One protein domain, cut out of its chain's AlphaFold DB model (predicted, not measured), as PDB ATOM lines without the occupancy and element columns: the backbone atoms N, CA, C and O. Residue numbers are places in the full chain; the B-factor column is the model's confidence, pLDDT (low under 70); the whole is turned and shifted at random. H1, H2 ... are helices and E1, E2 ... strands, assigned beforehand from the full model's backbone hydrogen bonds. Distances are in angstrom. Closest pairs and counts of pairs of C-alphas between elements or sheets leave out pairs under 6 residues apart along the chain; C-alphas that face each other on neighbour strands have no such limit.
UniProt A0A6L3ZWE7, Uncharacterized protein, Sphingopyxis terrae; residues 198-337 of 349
ATOM      1  N   ALA A 198      32.015  -7.742  25.594       92.88
ATOM      2  CA  ALA A 198      30.652  -7.723  26.122       92.88
ATOM      3  C   ALA A 198      29.606  -7.478  25.024       92.88
ATOM      4  O   ALA A 198      28.622  -8.211  24.937       92.88
ATOM      5  N   GLU A 199      29.863  -6.521  24.129       94.44
ATOM      6  CA  GLU A 199      28.976  -6.217  22.997       94.44
ATOM      7  C   GLU A 199      28.783  -7.429  22.070       94.44
ATOM      8  O   GLU A 199      27.660  -7.741  21.682       94.44
ATOM      9  N   ALA A 200      29.863  -8.160  21.767       95.50
ATOM     10  CA  ALA A 200      29.817  -9.337  20.899       95.50
ATOM     11  C   ALA A 200      29.106 -10.534  21.555       95.50
ATOM     12  O   ALA A 200      28.470 -11.334  20.868       95.50
ATOM     13  N   VAL A 201      29.194 -10.667  22.882       95.31
ATOM     14  CA  VAL A 201      28.472 -11.706  23.632       95.31
ATOM     15  C   VAL A 201      26.972 -11.377  23.737       95.31
ATOM     16  O   VAL A 201      26.126 -12.284  23.712       95.31
ATOM     17  N   GLY A 202      26.629 -10.087  23.806       94.75
ATOM     18  CA  GLY A 202      25.264  -9.583  23.918       94.75
ATOM     19  C   GLY A 202      24.773  -9.575  25.367       94.75
ATOM     20  O   GLY A 202      25.348  -8.916  26.228       94.75
ATOM     21  N   ASP A 203      23.685 -10.291  25.653       94.62
ATOM     22  CA  ASP A 203      23.088 -10.333  26.994       94.62
ATOM     23  C   ASP A 203      23.944 -11.155  27.985       94.62
ATOM     24  O   ASP A 203      23.780 -12.372  28.138       94.62
ATOM     25  N   ILE A 204      24.865 -10.469  28.670       94.19
ATOM     26  CA  ILE A 204      25.711 -11.033  29.735       94.19
ATOM     27  C   ILE A 204      24.878 -11.546  30.917       94.19
ATOM     28  O   ILE A 204      25.246 -12.547  31.531       94.19
ATOM     29  N   GLY A 205      23.734 -10.924  31.219       94.19
ATOM     30  CA  GLY A 205      22.854 -11.352  32.307       94.19
ATOM     31  C   GLY A 205      22.234 -12.724  32.035       94.19
ATOM     32  O   GLY A 205      22.254 -13.603  32.902       94.19
ATOM     33  N   GLN A 206      21.756 -12.944  30.807       95.00
ATOM     34  CA  GLN A 206      21.278 -14.250  30.354       95.00
ATOM     35  C   GLN A 206      22.390 -15.305  30.412       95.00
ATOM     36  O   GLN A 206      22.151 -16.413  30.901       95.00
ATOM     37  N   LEU A 207      23.601 -14.974  29.949       96.62
ATOM     38  CA  LEU A 207      24.747 -15.882  30.031       96.62
ATOM     39  C   LEU A 207      25.066 -16.240  31.489       96.62
ATOM     40  O   LEU A 207      25.219 -17.417  31.804       96.62
ATOM     41  N   ALA A 208      25.111 -15.253  32.386       96.19
ATOM     42  CA  ALA A 208      25.388 -15.464  33.803       96.19
ATOM     43  C   ALA A 208      24.375 -16.416  34.455       96.19
ATOM     44  O   ALA A 208      24.766 -17.322  35.191       96.19
ATOM     45  N   ASN A 209      23.080 -16.240  34.176       95.62
ATOM     46  CA  ASN A 209      22.033 -17.122  34.696       95.62
ATOM     47  C   ASN A 209      22.181 -18.551  34.166       95.62
ATOM     48  O   ASN A 209      22.193 -19.485  34.963       95.62
ATOM     49  N   TYR A 210      22.402 -18.708  32.858       95.81
ATOM     50  CA  TYR A 210      22.631 -20.023  32.263       95.81
ATOM     51  C   TYR A 210      23.849 -20.728  32.874       95.81
ATOM     52  O   TYR A 210      23.777 -21.903  33.216       95.81
ATOM     53  N   LEU A 211      24.969 -20.021  33.064       96.44
ATOM     54  CA  LEU A 211      26.156 -20.613  33.683       96.44
ATOM     55  C   LEU A 211      25.882 -21.050  35.125       96.44
ATOM     56  O   LEU A 211      26.292 -22.145  35.495       96.44
ATOM     57  N   ARG A 212      25.154 -20.254  35.922       94.94
ATOM     58  CA  ARG A 212      24.784 -20.617  37.305       94.94
ATOM     59  C   ARG A 212      24.003 -21.929  37.373       94.94
ATOM     60  O   ARG A 212      24.263 -22.713  38.278       94.94
ATOM     61  N   GLU A 213      23.125 -22.199  36.410       93.38
ATOM     62  CA  GLU A 213      22.374 -23.463  36.316       93.38
ATOM     63  C   GLU A 213      23.264 -24.685  36.017       93.38
ATOM     64  O   GLU A 213      22.876 -25.821  36.282       93.38
ATOM     65  N   LEU A 214      24.473 -24.482  35.479       92.62
ATOM     66  CA  LEU A 214      25.433 -25.563  35.233       92.62
ATOM     67  C   LEU A 214      26.260 -25.929  36.476       92.62
ATOM     68  O   LEU A 214      26.905 -26.980  36.495       92.62
ATOM     69  N   HIS A 215      26.275 -25.077  37.502       92.00
ATOM     70  CA  HIS A 215      27.073 -25.269  38.712       92.00
ATOM     71  C   HIS A 215      26.337 -26.143  39.743       92.00
ATOM     72  O   HIS A 215      25.879 -25.653  40.771       92.00
ATOM     73  N   ASN A 216      26.264 -27.450  39.469       85.88
ATOM     74  CA  ASN A 216      25.511 -28.422  40.279       85.88
ATOM     75  C   ASN A 216      26.350 -29.197  41.315       85.88
ATOM     76  O   ASN A 216      25.785 -29.878  42.167       85.88
ATOM     77  N   SER A 217      27.682 -29.117  41.249       82.62
ATOM     78  CA  SER A 217      28.583 -29.769  42.213       82.62
ATOM     79  C   SER A 217      28.623 -29.029  43.551       82.62
ATOM     80  O   SER A 217      28.398 -27.820  43.606       82.62
ATOM     81  N   ARG A 218      28.971 -29.738  44.631       83.62
ATOM     82  CA  ARG A 218      29.107 -29.149  45.977       83.62
ATOM     83  C   ARG A 218      30.498 -28.588  46.252       83.62
ATOM     84  O   ARG A 218      30.632 -27.654  47.035       83.62
ATOM     85  N   ALA A 219      31.516 -29.153  45.612       83.44
ATOM     86  CA  ALA A 219      32.912 -28.783  45.785       83.44
ATOM     87  C   ALA A 219      33.639 -28.629  44.439       83.44
ATOM     88  O   ALA A 219      33.144 -29.027  43.377       83.44
ATOM     89  N   ALA A 220      34.833 -28.038  44.496       83.75
ATOM     90  CA  ALA A 220      35.729 -27.933  43.354       83.75
ATOM     91  C   ALA A 220      36.182 -29.330  42.878       83.75
ATOM     92  O   ALA A 220      36.341 -30.236  43.702       83.75
ATOM     93  N   PRO A 221      36.425 -29.526  41.570       83.44
ATOM     94  CA  PRO A 221      37.041 -30.756  41.088       83.44
ATOM     95  C   PRO A 221      38.452 -30.931  41.670       83.44
ATOM     96  O   PRO A 221      39.195 -29.958  41.807       83.44
ATOM     97  N   LEU A 222      38.821 -32.180  41.980       81.19
ATOM     98  CA  LEU A 222      40.098 -32.516  42.627       81.19
ATOM     99  C   LEU A 222      41.312 -32.042  41.822       81.19
ATOM    100  O   LEU A 222      42.254 -31.497  42.378       81.19
ATOM    101  N   ASP A 223      41.281 -32.223  40.505       76.00
ATOM    102  CA  ASP A 223      42.412 -31.983  39.609       76.00
ATOM    103  C   ASP A 223      42.489 -30.538  39.084       76.00
ATOM    104  O   ASP A 223      43.153 -30.278  38.082       76.00
ATOM    105  N   GLN A 224      41.807 -29.591  39.741       85.81
ATOM    106  CA  GLN A 224      41.703 -28.201  39.287       85.81
ATOM    107  C   GLN A 224      42.211 -27.194  40.321       85.81
ATOM    108  O   GLN A 224      42.341 -27.463  41.518       85.81
ATOM    109  N   SER A 225      42.506 -25.985  39.847       85.88
ATOM    110  CA  SER A 225      43.063 -24.892  40.653       85.88
ATOM    111  C   SER A 225      42.029 -24.145  41.501       85.88
ATOM    112  O   SER A 225      42.413 -23.376  42.377       85.88
ATOM    113  N   VAL A 226      40.731 -24.374  41.280       90.50
ATOM    114  CA  VAL A 226      39.632 -23.684  41.976       90.50
ATOM    115  C   VAL A 226      39.635 -24.006  43.474       90.50
ATOM    116  O   VAL A 226      39.714 -25.169  43.870       90.50
ATOM    117  N   ARG A 227      39.528 -22.984  44.322       90.88
ATOM    118  CA  ARG A 227      39.394 -23.073  45.784       90.88
ATOM    119  C   ARG A 227      38.211 -22.216  46.223       90.88
ATOM    120  O   ARG A 227      38.040 -21.121  45.708       90.88
ATOM    121  N   GLY A 228      37.389 -22.713  47.151       89.25
ATOM    122  CA  GLY A 228      36.206 -21.972  47.621       89.25
ATOM    123  C   GLY A 228      35.172 -21.722  46.517       89.25
ATOM    124  O   GLY A 228      34.688 -20.608  46.342       89.25
ATOM    125  N   GLY A 229      34.867 -22.739  45.710       91.94
ATOM    126  CA  GLY A 229      33.958 -22.591  44.578       91.94
ATOM    127  C   GLY A 229      33.711 -23.891  43.827       91.94
ATOM    128  O   GLY A 229      34.101 -24.970  44.271       91.94
ATOM    129  N   THR A 230      33.065 -23.776  42.671       92.44
ATOM    130  CA  THR A 230      32.732 -24.906  41.797       92.44
ATOM    131  C   THR A 230      33.143 -24.625  40.358       92.44
ATOM    132  O   THR A 230      33.346 -23.480  39.953       92.44
ATOM    133  N   GLN A 231      33.244 -25.689  39.567       92.56
ATOM    134  CA  GLN A 231      33.577 -25.630  38.149       92.56
ATOM    135  C   GLN A 231      32.585 -26.488  37.365       92.56
ATOM    136  O   GLN A 231      32.202 -27.561  37.831       92.56
ATOM    137  N   THR A 232      32.170 -26.029  36.187       91.31
ATOM    138  CA  THR A 232      31.315 -26.826  35.298       91.31
ATOM    139  C   THR A 232      32.076 -28.009  34.715       91.31
ATOM    140  O   THR A 232      33.247 -27.871  34.360       91.31
ATOM    141  N   ASP A 233      31.391 -29.133  34.532       83.56
ATOM    142  CA  ASP A 233      31.961 -30.308  33.875       83.56
ATOM    143  C   ASP A 233      31.962 -30.186  32.338       83.56
ATOM    144  O   ASP A 233      31.139 -29.487  31.734       83.56
ATOM    145  N   GLY A 234      32.883 -30.912  31.705       83.50
ATOM    146  CA  GLY A 234      33.053 -30.975  30.261       83.50
ATOM    147  C   GLY A 234      33.579 -29.684  29.628       83.50
ATOM    148  O   GLY A 234      33.979 -28.734  30.294       83.50
ATOM    149  N   ASN A 235      33.597 -29.666  28.294       90.00
ATOM    150  CA  ASN A 235      34.034 -28.505  27.523       90.00
ATOM    151  C   ASN A 235      32.849 -27.548  27.310       90.00
ATOM    152  O   ASN A 235      31.986 -27.805  26.467       90.00
ATOM    153  N   LEU A 236      32.811 -26.454  28.075       95.06
ATOM    154  CA  LEU A 236      31.720 -25.477  28.097       95.06
ATOM    155  C   LEU A 236      31.347 -24.985  26.694       95.06
ATOM    156  O   LEU A 236      30.173 -24.985  26.341       95.06
ATOM    157  N   LEU A 237      32.335 -24.620  25.876       95.06
ATOM    158  CA  LEU A 237      32.130 -24.069  24.534       95.06
ATOM    159  C   LEU A 237      31.639 -25.105  23.504       95.06
ATOM    160  O   LEU A 237      31.292 -24.726  22.384       95.06
ATOM    161  N   LEU A 238      31.573 -26.396  23.846       92.50
ATOM    162  CA  LEU A 238      30.945 -27.422  23.000       92.50
ATOM    163  C   LEU A 238      29.447 -27.601  23.275       92.50
ATOM    164  O   LEU A 238      28.790 -28.343  22.549       92.50
ATOM    165  N   ARG A 239      28.895 -26.944  24.302       92.94
ATOM    166  CA  ARG A 239      27.473 -27.065  24.637       92.94
ATOM    167  C   ARG A 239      26.596 -26.415  23.569       92.94
ATOM    168  O   ARG A 239      26.889 -25.321  23.086       92.94
ATOM    169  N   ASP A 240      25.487 -27.079  23.258       92.50
ATOM    170  CA  ASP A 240      24.473 -26.576  22.334       92.50
ATOM    171  C   ASP A 240      23.477 -25.673  23.075       92.50
ATOM    172  O   ASP A 240      22.421 -26.102  23.536       92.50
ATOM    173  N   ALA A 241      23.877 -24.418  23.289       94.12
ATOM    174  CA  ALA A 241      23.035 -23.389  23.890       94.12
ATOM    175  C   ALA A 241      23.283 -22.041  23.193       94.12
ATOM    176  O   ALA A 241      24.447 -21.671  23.013       94.12
ATOM    177  N   PRO A 242      22.239 -21.254  22.857       94.38
ATOM    178  CA  PRO A 242      22.411 -20.004  22.110       94.38
ATOM    179  C   PRO A 242      23.378 -19.003  22.760       94.38
ATOM    180  O   PRO A 242      24.183 -18.389  22.065       94.38
ATOM    181  N   ALA A 243      23.341 -18.862  24.091       95.00
ATOM    182  CA  ALA A 243      24.258 -17.981  24.819       95.00
ATOM    183  C   ALA A 243      25.724 -18.449  24.725       95.00
ATOM    184  O   ALA A 243      26.627 -17.631  24.574       95.00
ATOM    185  N   ILE A 244      25.959 -19.766  24.745       96.81
ATOM    186  CA  ILE A 244      27.296 -20.360  24.610       96.81
ATOM    187  C   ILE A 244      27.808 -20.267  23.173       96.81
ATOM    188  O   ILE A 244      28.995 -20.021  22.970       96.81
ATOM    189  N   ALA A 245      26.937 -20.424  22.173       95.75
ATOM    190  CA  ALA A 245      27.310 -20.264  20.770       95.75
ATOM    191  C   ALA A 245      27.830 -18.843  20.490       95.75
ATOM    192  O   ALA A 245      28.927 -18.703  19.951       95.75
ATOM    193  N   ARG A 246      27.110 -17.811  20.957       96.31
ATOM    194  CA  ARG A 246      27.556 -16.409  20.860       96.31
ATOM    195  C   ARG A 246      28.863 -16.164  21.610       96.31
ATOM    196  O   ARG A 246      29.780 -15.563  21.063       96.31
ATOM    197  N   LEU A 247      28.980 -16.680  22.838       97.38
ATOM    198  CA  LEU A 247      30.217 -16.585  23.618       97.38
ATOM    199  C   LEU A 247      31.407 -17.212  22.879       97.38
ATOM    200  O   LEU A 247      32.481 -16.619  22.815       97.38
ATOM    201  N   ARG A 248      31.219 -18.403  22.301       97.06
ATOM    202  CA  ARG A 248      32.249 -19.098  21.523       97.06
ATOM    203  C   ARG A 248      32.685 -18.269  20.323       97.06
ATOM    204  O   ARG A 248      33.882 -18.144  20.101       97.06
ATOM    205  N   GLU A 249      31.744 -17.720  19.563       96.94
ATOM    206  CA  GLU A 249      32.047 -16.867  18.409       96.94
ATOM    207  C   GLU A 249      32.843 -15.624  18.829       96.94
ATOM    208  O   GLU A 249      33.903 -15.364  18.258       96.94
ATOM    209  N   ALA A 250      32.406 -14.928  19.885       97.50
ATOM    210  CA  ALA A 250      33.092 -13.753  20.419       97.50
ATOM    211  C   ALA A 250      34.524 -14.068  20.895       97.50
ATOM    212  O   ALA A 250      35.469 -13.367  20.527       97.50
ATOM    213  N   ILE A 251      34.711 -15.153  21.660       96.94
ATOM    214  CA  ILE A 251      36.034 -15.590  22.131       96.94
ATOM    215  C   ILE A 251      36.933 -15.968  20.954       96.94
ATOM    216  O   ILE A 251      38.090 -15.555  20.915       96.94
ATOM    217  N   MET A 252      36.430 -16.742  19.988       97.12
ATOM    218  CA  MET A 252      37.233 -17.179  18.844       97.12
ATOM    219  C   MET A 252      37.696 -15.989  17.999       97.12
ATOM    220  O   MET A 252      38.871 -15.944  17.637       97.12
ATOM    221  N   ALA A 253      36.826 -15.001  17.761       97.38
ATOM    222  CA  ALA A 253      37.200 -13.787  17.038       97.38
ATOM    223  C   ALA A 253      38.257 -12.971  17.807       97.38
ATOM    224  O   ALA A 253      39.238 -12.509  17.223       97.38
ATOM    225  N   ALA A 254      38.105 -12.839  19.130       97.06
ATOM    226  CA  ALA A 254      39.073 -12.144  19.977       97.06
ATOM    227  C   ALA A 254      40.442 -12.849  20.006       97.06
ATOM    228  O   ALA A 254      41.478 -12.189  19.930       97.06
ATOM    229  N   VAL A 255      40.460 -14.184  20.074       96.56
ATOM    230  CA  VAL A 255      41.693 -14.988  20.040       96.56
ATOM    231  C   VAL A 255      42.376 -14.894  18.676       96.56
ATOM    232  O   VAL A 255      43.597 -14.745  18.620       96.56
ATOM    233  N   GLU A 256      41.621 -14.932  17.579       96.75
ATOM    234  CA  GLU A 256      42.167 -14.745  16.231       96.75
ATOM    235  C   GLU A 256      42.795 -13.353  16.069       96.75
ATOM    236  O   GLU A 256      43.941 -13.238  15.624       96.75
ATOM    237  N   ALA A 257      42.103 -12.304  16.527       96.69
ATOM    238  CA  ALA A 257      42.630 -10.944  16.538       96.69
ATOM    239  C   ALA A 257      43.894 -10.816  17.409       96.69
ATOM    240  O   ALA A 257      44.872 -10.200  16.982       96.69
ATOM    241  N   TYR A 258      43.911 -11.430  18.598       96.81
ATOM    242  CA  TYR A 258      45.082 -11.473  19.477       96.81
ATOM    243  C   TYR A 258      46.283 -12.137  18.790       96.81
ATOM    244  O   TYR A 258      47.367 -11.554  18.740       96.81
ATOM    245  N   ILE A 259      46.088 -13.319  18.196       96.19
ATOM    246  CA  ILE A 259      47.138 -14.071  17.493       96.19
ATOM    247  C   ILE A 259      47.692 -13.279  16.301       96.19
ATOM    248  O   ILE A 259      48.906 -13.290  16.069       96.19
ATOM    249  N   GLY A 260      46.828 -12.574  15.564       94.81
ATOM    250  CA  GLY A 260      47.224 -11.710  14.450       94.81
ATOM    251  C   GLY A 260      48.079 -10.507  14.867       94.81
ATOM    252  O   GLY A 260      48.817  -9.970  14.045       94.81
ATOM    253  N   GLN A 261      48.020 -10.109  16.140       94.94
ATOM    254  CA  GLN A 261      48.766  -8.980  16.703       94.94
ATOM    255  C   GLN A 261      49.990  -9.404  17.533       94.94
ATOM    256  O   GLN A 261      50.661  -8.550  18.120       94.94
ATOM    257  N   LEU A 262      50.278 -10.706  17.618       95.75
ATOM    258  CA  LEU A 262      51.495 -11.201  18.254       95.75
ATOM    259  C   LEU A 262      52.738 -10.780  17.449       95.75
ATOM    260  O   LEU A 262      52.669 -10.745  16.215       95.75
ATOM    261  N   PRO A 263      53.891 -10.555  18.112       94.25
ATOM    262  CA  PRO A 263      55.175 -10.326  17.447       94.25
ATOM    263  C   PRO A 263      55.494 -11.379  16.376       94.25
ATOM    264  O   PRO A 263      54.877 -12.448  16.373       94.25
ATOM    265  N   PRO A 264      56.468 -11.145  15.478       94.19
ATOM    266  CA  PRO A 264      56.961 -12.180  14.573       94.19
ATOM    267  C   PRO A 264      57.329 -13.472  15.313       94.19
ATOM    268  O   PRO A 264      57.661 -13.456  16.496       94.19
ATOM    269  N   ALA A 265      57.238 -14.608  14.624       94.75
ATOM    270  CA  ALA A 265      57.624 -15.883  15.217       94.75
ATOM    271  C   ALA A 265      59.105 -15.879  15.618       94.75
ATOM    272  O   ALA A 265      59.957 -15.446  14.841       94.75
ATOM    273  N   ASP A 266      59.394 -16.427  16.793       92.31
ATOM    274  CA  ASP A 266      60.742 -16.616  17.316       92.31
ATOM    275  C   ASP A 266      60.885 -18.085  17.722       92.31
ATOM    276  O   ASP A 266      60.163 -18.583  18.583       92.31
ATOM    277  N   ALA A 267      61.808 -18.795  17.067       87.12
ATOM    278  CA  ALA A 267      62.045 -20.214  17.318       87.12
ATOM    279  C   ALA A 267      62.588 -20.487  18.730       87.12
ATOM    280  O   ALA A 267      62.453 -21.607  19.218       87.12
ATOM    281  N   ASN A 268      63.175 -19.477  19.373       87.50
ATOM    282  CA  ASN A 268      63.715 -19.585  20.720       87.50
ATOM    283  C   ASN A 268      62.687 -19.201  21.787       87.50
ATOM    284  O   ASN A 268      62.836 -19.619  22.930       87.50
ATOM    285  N   HIS A 269      61.640 -18.444  21.441       91.06
ATOM    286  CA  HIS A 269      60.655 -17.978  22.415       91.06
ATOM    287  C   HIS A 269      59.472 -18.950  22.531       91.06
ATOM    288  O   HIS A 269      58.745 -19.158  21.550       91.06
ATOM    289  N   PRO A 270      59.173 -19.502  23.724       89.56
ATOM    290  CA  PRO A 270      58.101 -20.483  23.870       89.56
ATOM    291  C   PRO A 270      56.743 -19.911  23.439       89.56
ATOM    292  O   PRO A 270      56.015 -20.549  22.687       89.56
ATOM    293  N   ALA A 271      56.401 -18.675  23.794       91.19
ATOM    294  CA  ALA A 271      55.101 -18.105  23.430       91.19
ATOM    295  C   ALA A 271      54.936 -17.696  21.945       91.19
ATOM    296  O   ALA A 271      53.820 -17.356  21.556       91.19
ATOM    297  N   LEU A 272      55.980 -17.736  21.098       93.56
ATOM    298  CA  LEU A 272      55.940 -17.188  19.726       93.56
ATOM    299  C   LEU A 272      56.225 -18.236  18.630       93.56
ATOM    300  O   LEU A 272      57.096 -18.024  17.781       93.56
ATOM    301  N   PRO A 273      55.477 -19.357  18.576       92.00
ATOM    302  CA  PRO A 273      55.695 -20.395  17.577       92.00
ATOM    303  C   PRO A 273      55.463 -19.891  16.145       92.00
ATOM    304  O   PRO A 273      54.675 -18.972  15.887       92.00
ATOM    305  N   LYS A 274      56.119 -20.565  15.191       92.12
ATOM    306  CA  LYS A 274      55.958 -20.323  13.747       92.12
ATOM    307  C   LYS A 274      54.574 -20.730  13.235       92.12
ATOM    308  O   LYS A 274      53.985 -20.011  12.437       92.12
ATOM    309  N   ALA A 275      54.065 -21.878  13.678       92.38
ATOM    310  CA  ALA A 275      52.727 -22.346  13.332       92.38
ATOM    311  C   ALA A 275      51.721 -21.841  14.374       92.38
ATOM    312  O   ALA A 275      51.827 -22.192  15.546       92.38
ATOM    313  N   ARG A 276      50.762 -21.016  13.938       93.19
ATOM    314  CA  ARG A 276      49.749 -20.383  14.808       93.19
ATOM    315  C   ARG A 276      48.315 -20.841  14.531       93.19
ATOM    316  O   ARG A 276      47.393 -20.389  15.199       93.19
ATOM    317  N   GLY A 277      48.121 -21.726  13.554       91.81
ATOM    318  CA  GLY A 277      46.808 -22.232  13.161       91.81
ATOM    319  C   GLY A 277      46.841 -23.708  12.741       91.81
ATOM    320  O   GLY A 277      47.921 -24.235  12.461       91.81
ATOM    321  N   PRO A 278      45.673 -24.375  12.672       93.44
ATOM    322  CA  PRO A 278      44.346 -23.840  13.005       93.44
ATOM    323  C   PRO A 278      44.155 -23.617  14.516       93.44
ATOM    324  O   PRO A 278      44.713 -24.354  15.328       93.44
ATOM    325  N   ILE A 279      43.349 -22.615  14.884       93.88
ATOM    326  CA  ILE A 279      43.012 -22.306  16.283       93.88
ATOM    327  C   ILE A 279      41.992 -23.333  16.784       93.88
ATOM    328  O   ILE A 279      40.994 -23.610  16.117       93.88
ATOM    329  N   ARG A 280      42.249 -23.917  17.957       93.25
ATOM    330  CA  ARG A 280      41.379 -24.907  18.607       93.25
ATOM    331  C   ARG A 280      41.314 -24.639  20.105       93.25
ATOM    332  O   ARG A 280      42.307 -24.234  20.702       93.25
ATOM    333  N   ILE A 281      40.164 -24.923  20.709       92.81
ATOM    334  CA  ILE A 281      39.976 -24.858  22.162       92.81
ATOM    335  C   ILE A 281      40.391 -26.197  22.772       92.81
ATOM    336  O   ILE A 281      39.741 -27.212  22.521       92.81
ATOM    337  N   ALA A 282      41.465 -26.200  23.568       92.69
ATOM    338  CA  ALA A 282      41.935 -27.394  24.279       92.69
ATOM    339  C   ALA A 282      40.978 -27.800  25.415       92.69
ATOM    340  O   ALA A 282      40.685 -28.976  25.600       92.69
ATOM    341  N   GLY A 283      40.432 -26.813  26.125       92.69
ATOM    342  CA  GLY A 283      39.432 -26.998  27.169       92.69
ATOM    343  C   GLY A 283      38.784 -25.664  27.519       92.69
ATOM    344  O   GLY A 283      39.377 -24.607  27.305       92.69
ATOM    345  N   SER A 284      37.549 -25.712  28.008       95.19
ATOM    346  CA  SER A 284      36.848 -24.537  28.522       95.19
ATOM    347  C   SER A 284      35.847 -24.954  29.588       95.19
ATOM    348  O   SER A 284      35.243 -26.019  29.485       95.19
ATOM    349  N   TRP A 285      35.687 -24.129  30.610       95.25
ATOM    350  CA  TRP A 285      34.806 -24.374  31.745       95.25
ATOM    351  C   TRP A 285      34.430 -23.033  32.376       95.25
ATOM    352  O   TRP A 285      35.132 -22.038  32.200       95.25
ATOM    353  N   SER A 286      33.316 -23.004  33.100       95.81
ATOM    354  CA  SER A 286      32.937 -21.876  33.948       95.81
ATOM    355  C   SER A 286      33.350 -22.175  35.381       95.81
ATOM    356  O   SER A 286      33.210 -23.308  35.847       95.81
ATOM    357  N   VAL A 287      33.851 -21.157  36.074       95.19
ATOM    358  CA  VAL A 287      34.188 -21.207  37.497       95.19
ATOM    359  C   VAL A 287      33.277 -20.248  38.239       95.19
ATOM    360  O   VAL A 287      33.075 -19.112  37.815       95.19
ATOM    361  N   ARG A 288      32.748 -20.707  39.371       94.50
ATOM    362  CA  ARG A 288      31.968 -19.891  40.291       94.50
ATOM    363  C   ARG A 288      32.615 -19.946  41.662       94.50
ATOM    364  O   ARG A 288      32.499 -20.948  42.366       94.50
ATOM    365  N   LEU A 289      33.288 -18.861  42.015       93.06
ATOM    366  CA  LEU A 289      33.864 -18.644  43.336       93.06
ATOM    367  C   LEU A 289      32.800 -18.047  44.267       93.06
ATOM    368  O   LEU A 289      31.895 -17.341  43.812       93.06
ATOM    369  N   VAL A 290      32.894 -18.365  45.552       88.00
ATOM    370  CA  VAL A 290      32.080 -17.783  46.626       88.00
ATOM    371  C   VAL A 290      33.002 -17.330  47.753       88.00
ATOM    372  O   VAL A 290      34.093 -17.877  47.900       88.00
ATOM    373  N   ASP A 291      32.564 -16.346  48.537       86.12
ATOM    374  CA  ASP A 291      33.313 -15.807  49.678       86.12
ATOM    375  C   ASP A 291      34.776 -15.464  49.312       86.12
ATOM    376  O   ASP A 291      35.012 -14.705  48.374       86.12
ATOM    377  N   GLU A 292      35.755 -16.041  50.016       86.69
ATOM    378  CA  GLU A 292      37.200 -15.861  49.790       86.69
ATOM    379  C   GLU A 292      37.782 -16.858  48.762       86.69
ATOM    380  O   GLU A 292      38.961 -17.213  48.809       86.69
ATOM    381  N   GLY A 293      36.954 -17.372  47.848       90.94
ATOM    382  CA  GLY A 293      37.375 -18.311  46.810       90.94
ATOM    383  C   GLY A 293      38.393 -17.718  45.829       90.94
ATOM    384  O   GLY A 293      38.359 -16.534  45.502       90.94
ATOM    385  N   PHE A 294      39.298 -18.557  45.319       92.00
ATOM    386  CA  PHE A 294      40.392 -18.147  44.433       92.00
ATOM    387  C   PHE A 294      40.865 -19.284  43.516       92.00
ATOM    388  O   PHE A 294      40.507 -20.450  43.691       92.00
ATOM    389  N   HIS A 295      41.709 -18.952  42.539       92.00
ATOM    390  CA  HIS A 295      42.490 -19.931  41.786       92.00
ATOM    391  C   HIS A 295      43.887 -20.054  42.382       92.00
ATOM    392  O   HIS A 295      44.607 -19.065  42.472       92.00
ATOM    393  N   ALA A 296      44.286 -21.267  42.757       91.56
ATOM    394  CA  ALA A 296      45.685 -21.550  43.043       91.56
ATOM    395  C   ALA A 296      46.546 -21.290  41.795       91.56
ATOM    396  O   ALA A 296      46.125 -21.592  40.674       91.56
ATOM    397  N   ASP A 297      47.753 -20.764  41.995       93.19
ATOM    398  CA  ASP A 297      48.685 -20.463  40.908       93.19
ATOM    399  C   ASP A 297      49.007 -21.730  40.103       93.19
ATOM    400  O   ASP A 297      49.355 -22.777  40.660       93.19
ATOM    401  N   HIS A 298      48.854 -21.657  38.783       93.12
ATOM    402  CA  HIS A 298      49.048 -22.790  37.882       93.12
ATOM    403  C   HIS A 298      49.333 -22.319  36.454       93.12
ATOM    404  O   HIS A 298      49.198 -21.145  36.119       93.12
ATOM    405  N   VAL A 299      49.711 -23.269  35.602       91.88
ATOM    406  CA  VAL A 299      49.851 -23.075  34.156       91.88
ATOM    407  C   VAL A 299      48.881 -23.990  33.415       91.88
ATOM    408  O   VAL A 299      48.422 -24.992  33.964       91.88
ATOM    409  N   HIS A 300      48.595 -23.678  32.151       90.81
ATOM    410  CA  HIS A 300      47.769 -24.514  31.277       90.81
ATOM    411  C   HIS A 300      48.642 -25.264  30.258       90.81
ATOM    412  O   HIS A 300      48.801 -24.793  29.135       90.81
ATOM    413  N   PRO A 301      49.191 -26.446  30.595       86.88
ATOM    414  CA  PRO A 301      50.169 -27.133  29.744       86.88
ATOM    415  C   PRO A 301      49.581 -27.666  28.428       86.88
ATOM    416  O   PRO A 301      50.318 -27.962  27.494       86.88
ATOM    417  N   GLN A 302      48.254 -27.805  28.338       86.88
ATOM    418  CA  GLN A 302      47.575 -28.281  27.126       86.88
ATOM    419  C   GLN A 302      47.354 -27.174  26.083       86.88
ATOM    420  O   GLN A 302      47.054 -27.471  24.926       86.88
ATOM    421  N   GLY A 303      47.439 -25.903  26.488       88.12
ATOM    422  CA  GLY A 303      47.161 -24.748  25.642       88.12
ATOM    423  C   GLY A 303      48.430 -23.986  25.273       88.12
ATOM    424  O   GLY A 303      49.384 -23.928  26.038       88.12
ATOM    425  N   TRP A 304      48.427 -23.356  24.097       91.12
ATOM    426  CA  TRP A 304      49.435 -22.345  23.752       91.12
ATOM    427  C   TRP A 304      49.118 -20.994  24.409       91.12
ATOM    428  O   TRP A 304      50.018 -20.299  24.870       91.12
ATOM    429  N   ILE A 305      47.833 -20.639  24.455       93.06
ATOM    430  CA  ILE A 305      47.310 -19.403  25.039       93.06
ATOM    431  C   ILE A 305      46.212 -19.801  26.020       93.06
ATOM    432  O   ILE A 305      45.380 -20.657  25.708       93.06
ATOM    433  N   SER A 306      46.201 -19.167  27.186       94.31
ATOM    434  CA  SER A 306      45.128 -19.261  28.173       94.31
ATOM    435  C   SER A 306      44.484 -17.899  28.383       94.31
ATOM    436  O   SER A 306      45.119 -16.866  28.183       94.31
ATOM    437  N   SER A 307      43.219 -17.897  28.790       94.38
ATOM    438  CA  SER A 307      42.477 -16.677  29.091       94.38
ATOM    439  C   SER A 307      41.436 -16.946  30.173       94.38
ATOM    440  O   SER A 307      41.028 -18.092  30.375       94.38
ATOM    441  N   ALA A 308      40.994 -15.877  30.824       94.56
ATOM    442  CA  ALA A 308      39.842 -15.852  31.709       94.56
ATOM    443  C   ALA A 308      38.852 -14.800  31.189       94.56
ATOM    444  O   ALA A 308      39.244 -13.686  30.843       94.56
ATOM    445  N   PHE A 309      37.569 -15.160  31.136       95.38
ATOM    446  CA  PHE A 309      36.486 -14.242  30.795       95.38
ATOM    447  C   PHE A 309      35.607 -14.023  32.024       95.38
ATOM    448  O   PHE A 309      35.008 -14.967  32.542       95.38
ATOM    449  N   TYR A 310      35.539 -12.778  32.486       94.62
ATOM    450  CA  TYR A 310      34.706 -12.396  33.618       94.62
ATOM    451  C   TYR A 310      33.272 -12.170  33.143       94.62
ATOM    452  O   TYR A 310      32.996 -11.256  32.375       94.62
ATOM    453  N   VAL A 311      32.359 -13.028  33.598       94.75
ATOM    454  CA  VAL A 311      30.922 -12.928  33.281       94.75
ATOM    455  C   VAL A 311      30.184 -12.103  34.332       94.75
ATOM    456  O   VAL A 311      29.275 -11.342  34.020       94.75
ATOM    457  N   ALA A 312      30.554 -12.290  35.595       91.06
ATOM    458  CA  ALA A 312      30.009 -11.565  36.726       91.06
ATOM    459  C   ALA A 312      31.097 -11.447  37.793       91.06
ATOM    460  O   ALA A 312      31.767 -12.433  38.106       91.06
ATOM    461  N   VAL A 313      31.238 -10.254  38.354       87.06
ATOM    462  CA  VAL A 313      32.118  -9.963  39.488       87.06
ATOM    463  C   VAL A 313      31.277  -9.417  40.639       87.06
ATOM    464  O   VAL A 313      30.249  -8.788  40.378       87.06
ATOM    465  N   PRO A 314      31.635  -9.698  41.903       78.25
ATOM    466  CA  PRO A 314      30.936  -9.117  43.039       78.25
ATOM    467  C   PRO A 314      31.149  -7.600  43.086       78.25
ATOM    468  O   PRO A 314      32.216  -7.107  42.710       78.25
ATOM    469  N   ASP A 315      30.160  -6.872  43.607       78.94
ATOM    470  CA  ASP A 315      30.354  -5.477  43.995       78.94
ATOM    471  C   ASP A 315      31.427  -5.437  45.091       78.94
ATOM    472  O   ASP A 315      31.239  -5.964  46.191       78.94
ATOM    473  N   THR A 316      32.587  -4.864  44.779       76.31
ATOM    474  CA  THR A 316      33.706  -4.790  45.722       76.31
ATOM    475  C   THR A 316      33.545  -3.567  46.620       76.31
ATOM    476  O   THR A 316      33.309  -2.454  46.150       76.31
ATOM    477  N   THR A 317      33.659  -3.759  47.940       79.44
ATOM    478  CA  THR A 317      33.743  -2.633  48.882       79.44
ATOM    479  C   THR A 317      35.079  -1.906  48.716       79.44
ATOM    480  O   THR A 317      36.002  -2.417  48.078       79.44
ATOM    481  N   ALA A 318      35.232  -0.736  49.340       79.75
ATOM    482  CA  ALA A 318      36.521  -0.045  49.373       79.75
ATOM    483  C   ALA A 318      37.636  -0.930  49.970       79.75
ATOM    484  O   ALA A 318      38.760  -0.917  49.467       79.75
ATOM    485  N   GLU A 319      37.329  -1.745  50.990       79.56
ATOM    486  CA  GLU A 319      38.295  -2.713  51.524       79.56
ATOM    487  C   GLU A 319      38.609  -3.831  50.524       79.56
ATOM    488  O   GLU A 319      39.772  -4.205  50.383       79.56
ATOM    489  N   GLY A 320      37.606  -4.348  49.809       77.94
ATOM    490  CA  GLY A 320      37.821  -5.371  48.781       77.94
ATOM    491  C   GLY A 320      38.670  -4.866  47.617       77.94
ATOM    492  O   GLY A 320      39.552  -5.569  47.126       77.94
ATOM    493  N   GLN A 321      38.502  -3.601  47.232       82.25
ATOM    494  CA  GLN A 321      39.338  -2.982  46.211       82.25
ATOM    495  C   GLN A 321      40.780  -2.770  46.689       82.25
ATOM    496  O   GLN A 321      41.711  -2.982  45.915       82.25
ATOM    497  N   ALA A 322      40.984  -2.435  47.969       84.06
ATOM    498  CA  ALA A 322      42.319  -2.363  48.567       84.06
ATOM    499  C   ALA A 322      43.023  -3.733  48.624       84.06
ATOM    500  O   ALA A 322      44.248  -3.793  48.530       84.06
ATOM    501  N   ARG A 323      42.262  -4.830  48.745       84.00
ATOM    502  CA  ARG A 323      42.770  -6.212  48.678       84.00
ATOM    503  C   ARG A 323      42.911  -6.769  47.260       84.00
ATOM    504  O   ARG A 323      43.454  -7.859  47.106       84.00
ATOM    505  N   LEU A 324      42.474  -6.024  46.241       89.00
ATOM    506  CA  LEU A 324      42.433  -6.469  44.844       89.00
ATOM    507  C   LEU A 324      41.540  -7.712  44.643       89.00
ATOM    508  O   LEU A 324      41.853  -8.593  43.840       89.00
ATOM    509  N   ASP A 325      40.414  -7.781  45.357       87.94
ATOM    510  CA  ASP A 325      39.464  -8.894  45.258       87.94
ATOM    511  C   ASP A 325      38.991  -9.078  43.797       87.94
ATOM    512  O   ASP A 325      38.590  -8.128  43.120       87.94
ATOM    513  N   GLY A 326      39.060 -10.314  43.293       87.62
ATOM    514  CA  GLY A 326      38.653 -10.676  41.927       87.62
ATOM    515  C   GLY A 326      39.679 -10.388  40.821       87.62
ATOM    516  O   GLY A 326      39.426 -10.738  39.666       87.62
ATOM    517  N   TRP A 327      40.833  -9.792  41.137       92.69
ATOM    518  CA  TRP A 327      41.880  -9.522  40.150       92.69
ATOM    519  C   TRP A 327      42.594 -10.799  39.703       92.69
ATOM    520  O   TRP A 327      42.770 -11.744  40.471       92.69
ATOM    521  N   LEU A 328      43.050 -10.801  38.451       92.81
ATOM    522  CA  LEU A 328      43.924 -11.839  37.914       92.81
ATOM    523  C   LEU A 328      45.384 -11.445  38.156       92.81
ATOM    524  O   LEU A 328      45.823 -10.391  37.692       92.81
ATOM    525  N   SER A 329      46.140 -12.303  38.837       94.31
ATOM    526  CA  SER A 329      47.594 -12.183  38.930       94.31
ATOM    527  C   SER A 329      48.276 -12.997  37.829       94.31
ATOM    528  O   SER A 329      47.864 -14.106  37.489       94.31
ATOM    529  N   LEU A 330      49.326 -12.428  37.236       94.19
ATOM    530  CA  LEU A 330      50.159 -13.081  36.228       94.19
ATOM    531  C   LEU A 330      51.599 -13.174  36.725       94.19
ATOM    532  O   LEU A 330      52.133 -12.227  37.304       94.19
ATOM    533  N   GLY A 331      52.233 -14.323  36.485       92.56
ATOM    534  CA  GLY A 331      53.598 -14.597  36.942       92.56
ATOM    535  C   GLY A 331      53.719 -14.779  38.456       92.56
ATOM    536  O   GLY A 331      54.807 -14.634  39.001       92.56
ATOM    537  N   GLU A 332      52.630 -15.056  39.159       92.62
ATOM    538  CA  GLU A 332      52.662 -15.351  40.590       92.62
ATOM    539  C   GLU A 332      52.816 -16.861  40.835       92.62
ATOM    540  O   GLU A 332      52.330 -17.678  40.053       92.62
ATOM    541  N   ALA A 333      53.520 -17.239  41.904       93.81
ATOM    542  CA  ALA A 333      53.642 -18.628  42.349       93.81
ATOM    543  C   ALA A 333      53.809 -18.688  43.876       93.81
ATOM    544  O   ALA A 333      54.851 -19.107  44.383       93.81
ATOM    545  N   ARG A 334      52.786 -18.254  44.621       92.00
ATOM    546  CA  ARG A 334      52.796 -18.082  46.086       92.00
ATOM    547  C   ARG A 334      53.166 -19.348  46.854       92.00
ATOM    548  O   ARG A 334      53.882 -19.266  47.842       92.00
ATOM    549  N   ASP A 335      52.719 -20.511  46.385       89.50
ATOM    550  CA  ASP A 335      53.045 -21.812  46.999       89.50
ATOM    551  C   ASP A 335      54.537 -22.171  46.890       89.50
ATOM    552  O   ASP A 335      55.078 -22.930  47.693       89.50
ATOM    553  N   LEU A 336      55.204 -21.657  45.858       93.25
ATOM    554  CA  LEU A 336      56.563 -22.046  45.515       93.25
ATOM    555  C   LEU A 336      57.589 -20.992  45.938       93.25
ATOM    556  O   LEU A 336      58.637 -21.330  46.482       93.25
ATOM    557  N   VAL A 337      57.274 -19.724  45.692       94.88
ATOM    558  CA  VAL A 337      58.127 -18.559  45.942       94.88
ATOM    559  C   VAL A 337      57.280 -17.408  46.500       94.88
ATOM    560  O   VAL A 337      57.079 -16.401  45.824       94.88
TER     561      VAL A 337
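AT A GLANCE: This is residues 198 to 337 of the 349 residues of an uncharacterized protein of Sphingopyxis terrae (UniProt A0A6L3ZWE7). A long helix, H3, lies along one side of this domain and a small two-stranded ribbon, E1 and E2, lies on the opposite side, with a core made largely of loops between them. H1 packs on the first half of H3, H2 stands steeply at the first end of H3, the link of residues 261 to 286 makes a wide loop beyond the last end of H3 before it returns to E2, and the link of residues 296 to 317 passes through the middle; residues 318 to 323, of which 318 to 322 belong to H4, stick out. The printed part has 140 residues, with four named helices and three named strands in the order H1 H2 E1 H3 E2 H4 E3; E1 and E2 form an antiparallel sheet. The class is mixed, helices and strands, though under half of the residues are in named elements. The whole is compact, with a radius of gyration of the C-alphas of 16.6 A and spans of 43 by 43 by 32 A.

IN THESE COORDINATES: Find C-alpha 198 at (30.652, -7.723, 26.122), where H1 begins; it takes residues 198 to 201. H2 follows with residues 204 to 214, 15.5 A long. Look next for E1, residues 226 to 231, and then H3, residues 242 to 260, which runs 27.3 A from C-alpha 242 at (22.411, -20.004, 22.110) to C-alpha 260 at (47.224, -11.710, 14.450). E2 is residues 287 to 295, 9.4 A from first to last C-alpha, and bends by 141 degrees at residue 291. H4 is residues 318 to 322, and E3, residues 328 to 330, ends at C-alpha 330 at (50.159, -13.081, 36.228).

HOW THE PARTS SIT: Start at H1, which touches H3 at residues 243 to 250 alone, where the closest C-alphas, those of Val 201 and Leu 247, are 5.2 A apart. H2 touches H3 at residues 243 to 244 alone; the closest C-alphas are those of Leu 207 and Ala 243, 5.6 A apart. H2 and H3 run opposite ways at a steep tilt of 69 degrees, only just short of about perpendicular. E1 and E2 are antiparallel neighbours at 148 degrees: look for N 227 and O 294, 2.8 A apart, and N 230 and O 288, 2.9 A, both within hydrogen-bond range. E3 pairs with no named strand and is apart from E1 and E2. H4 touches no helix and stands free. Every O i to N i+4 pair is within hydrogen-bond range in H3 and H4, and 6 of 7 are in H2; H1 is too short for such a pair.

THE WHOLE: The two C-alphas farthest apart are those of Ala 267 and Thr 317, at 45.9 A. The printed part has no cut. The links from H2 to E1, H3 to E2 and E2 to H4 are long. The mean pLDDT of the printed part is 91.4, and no printed residue is under 70.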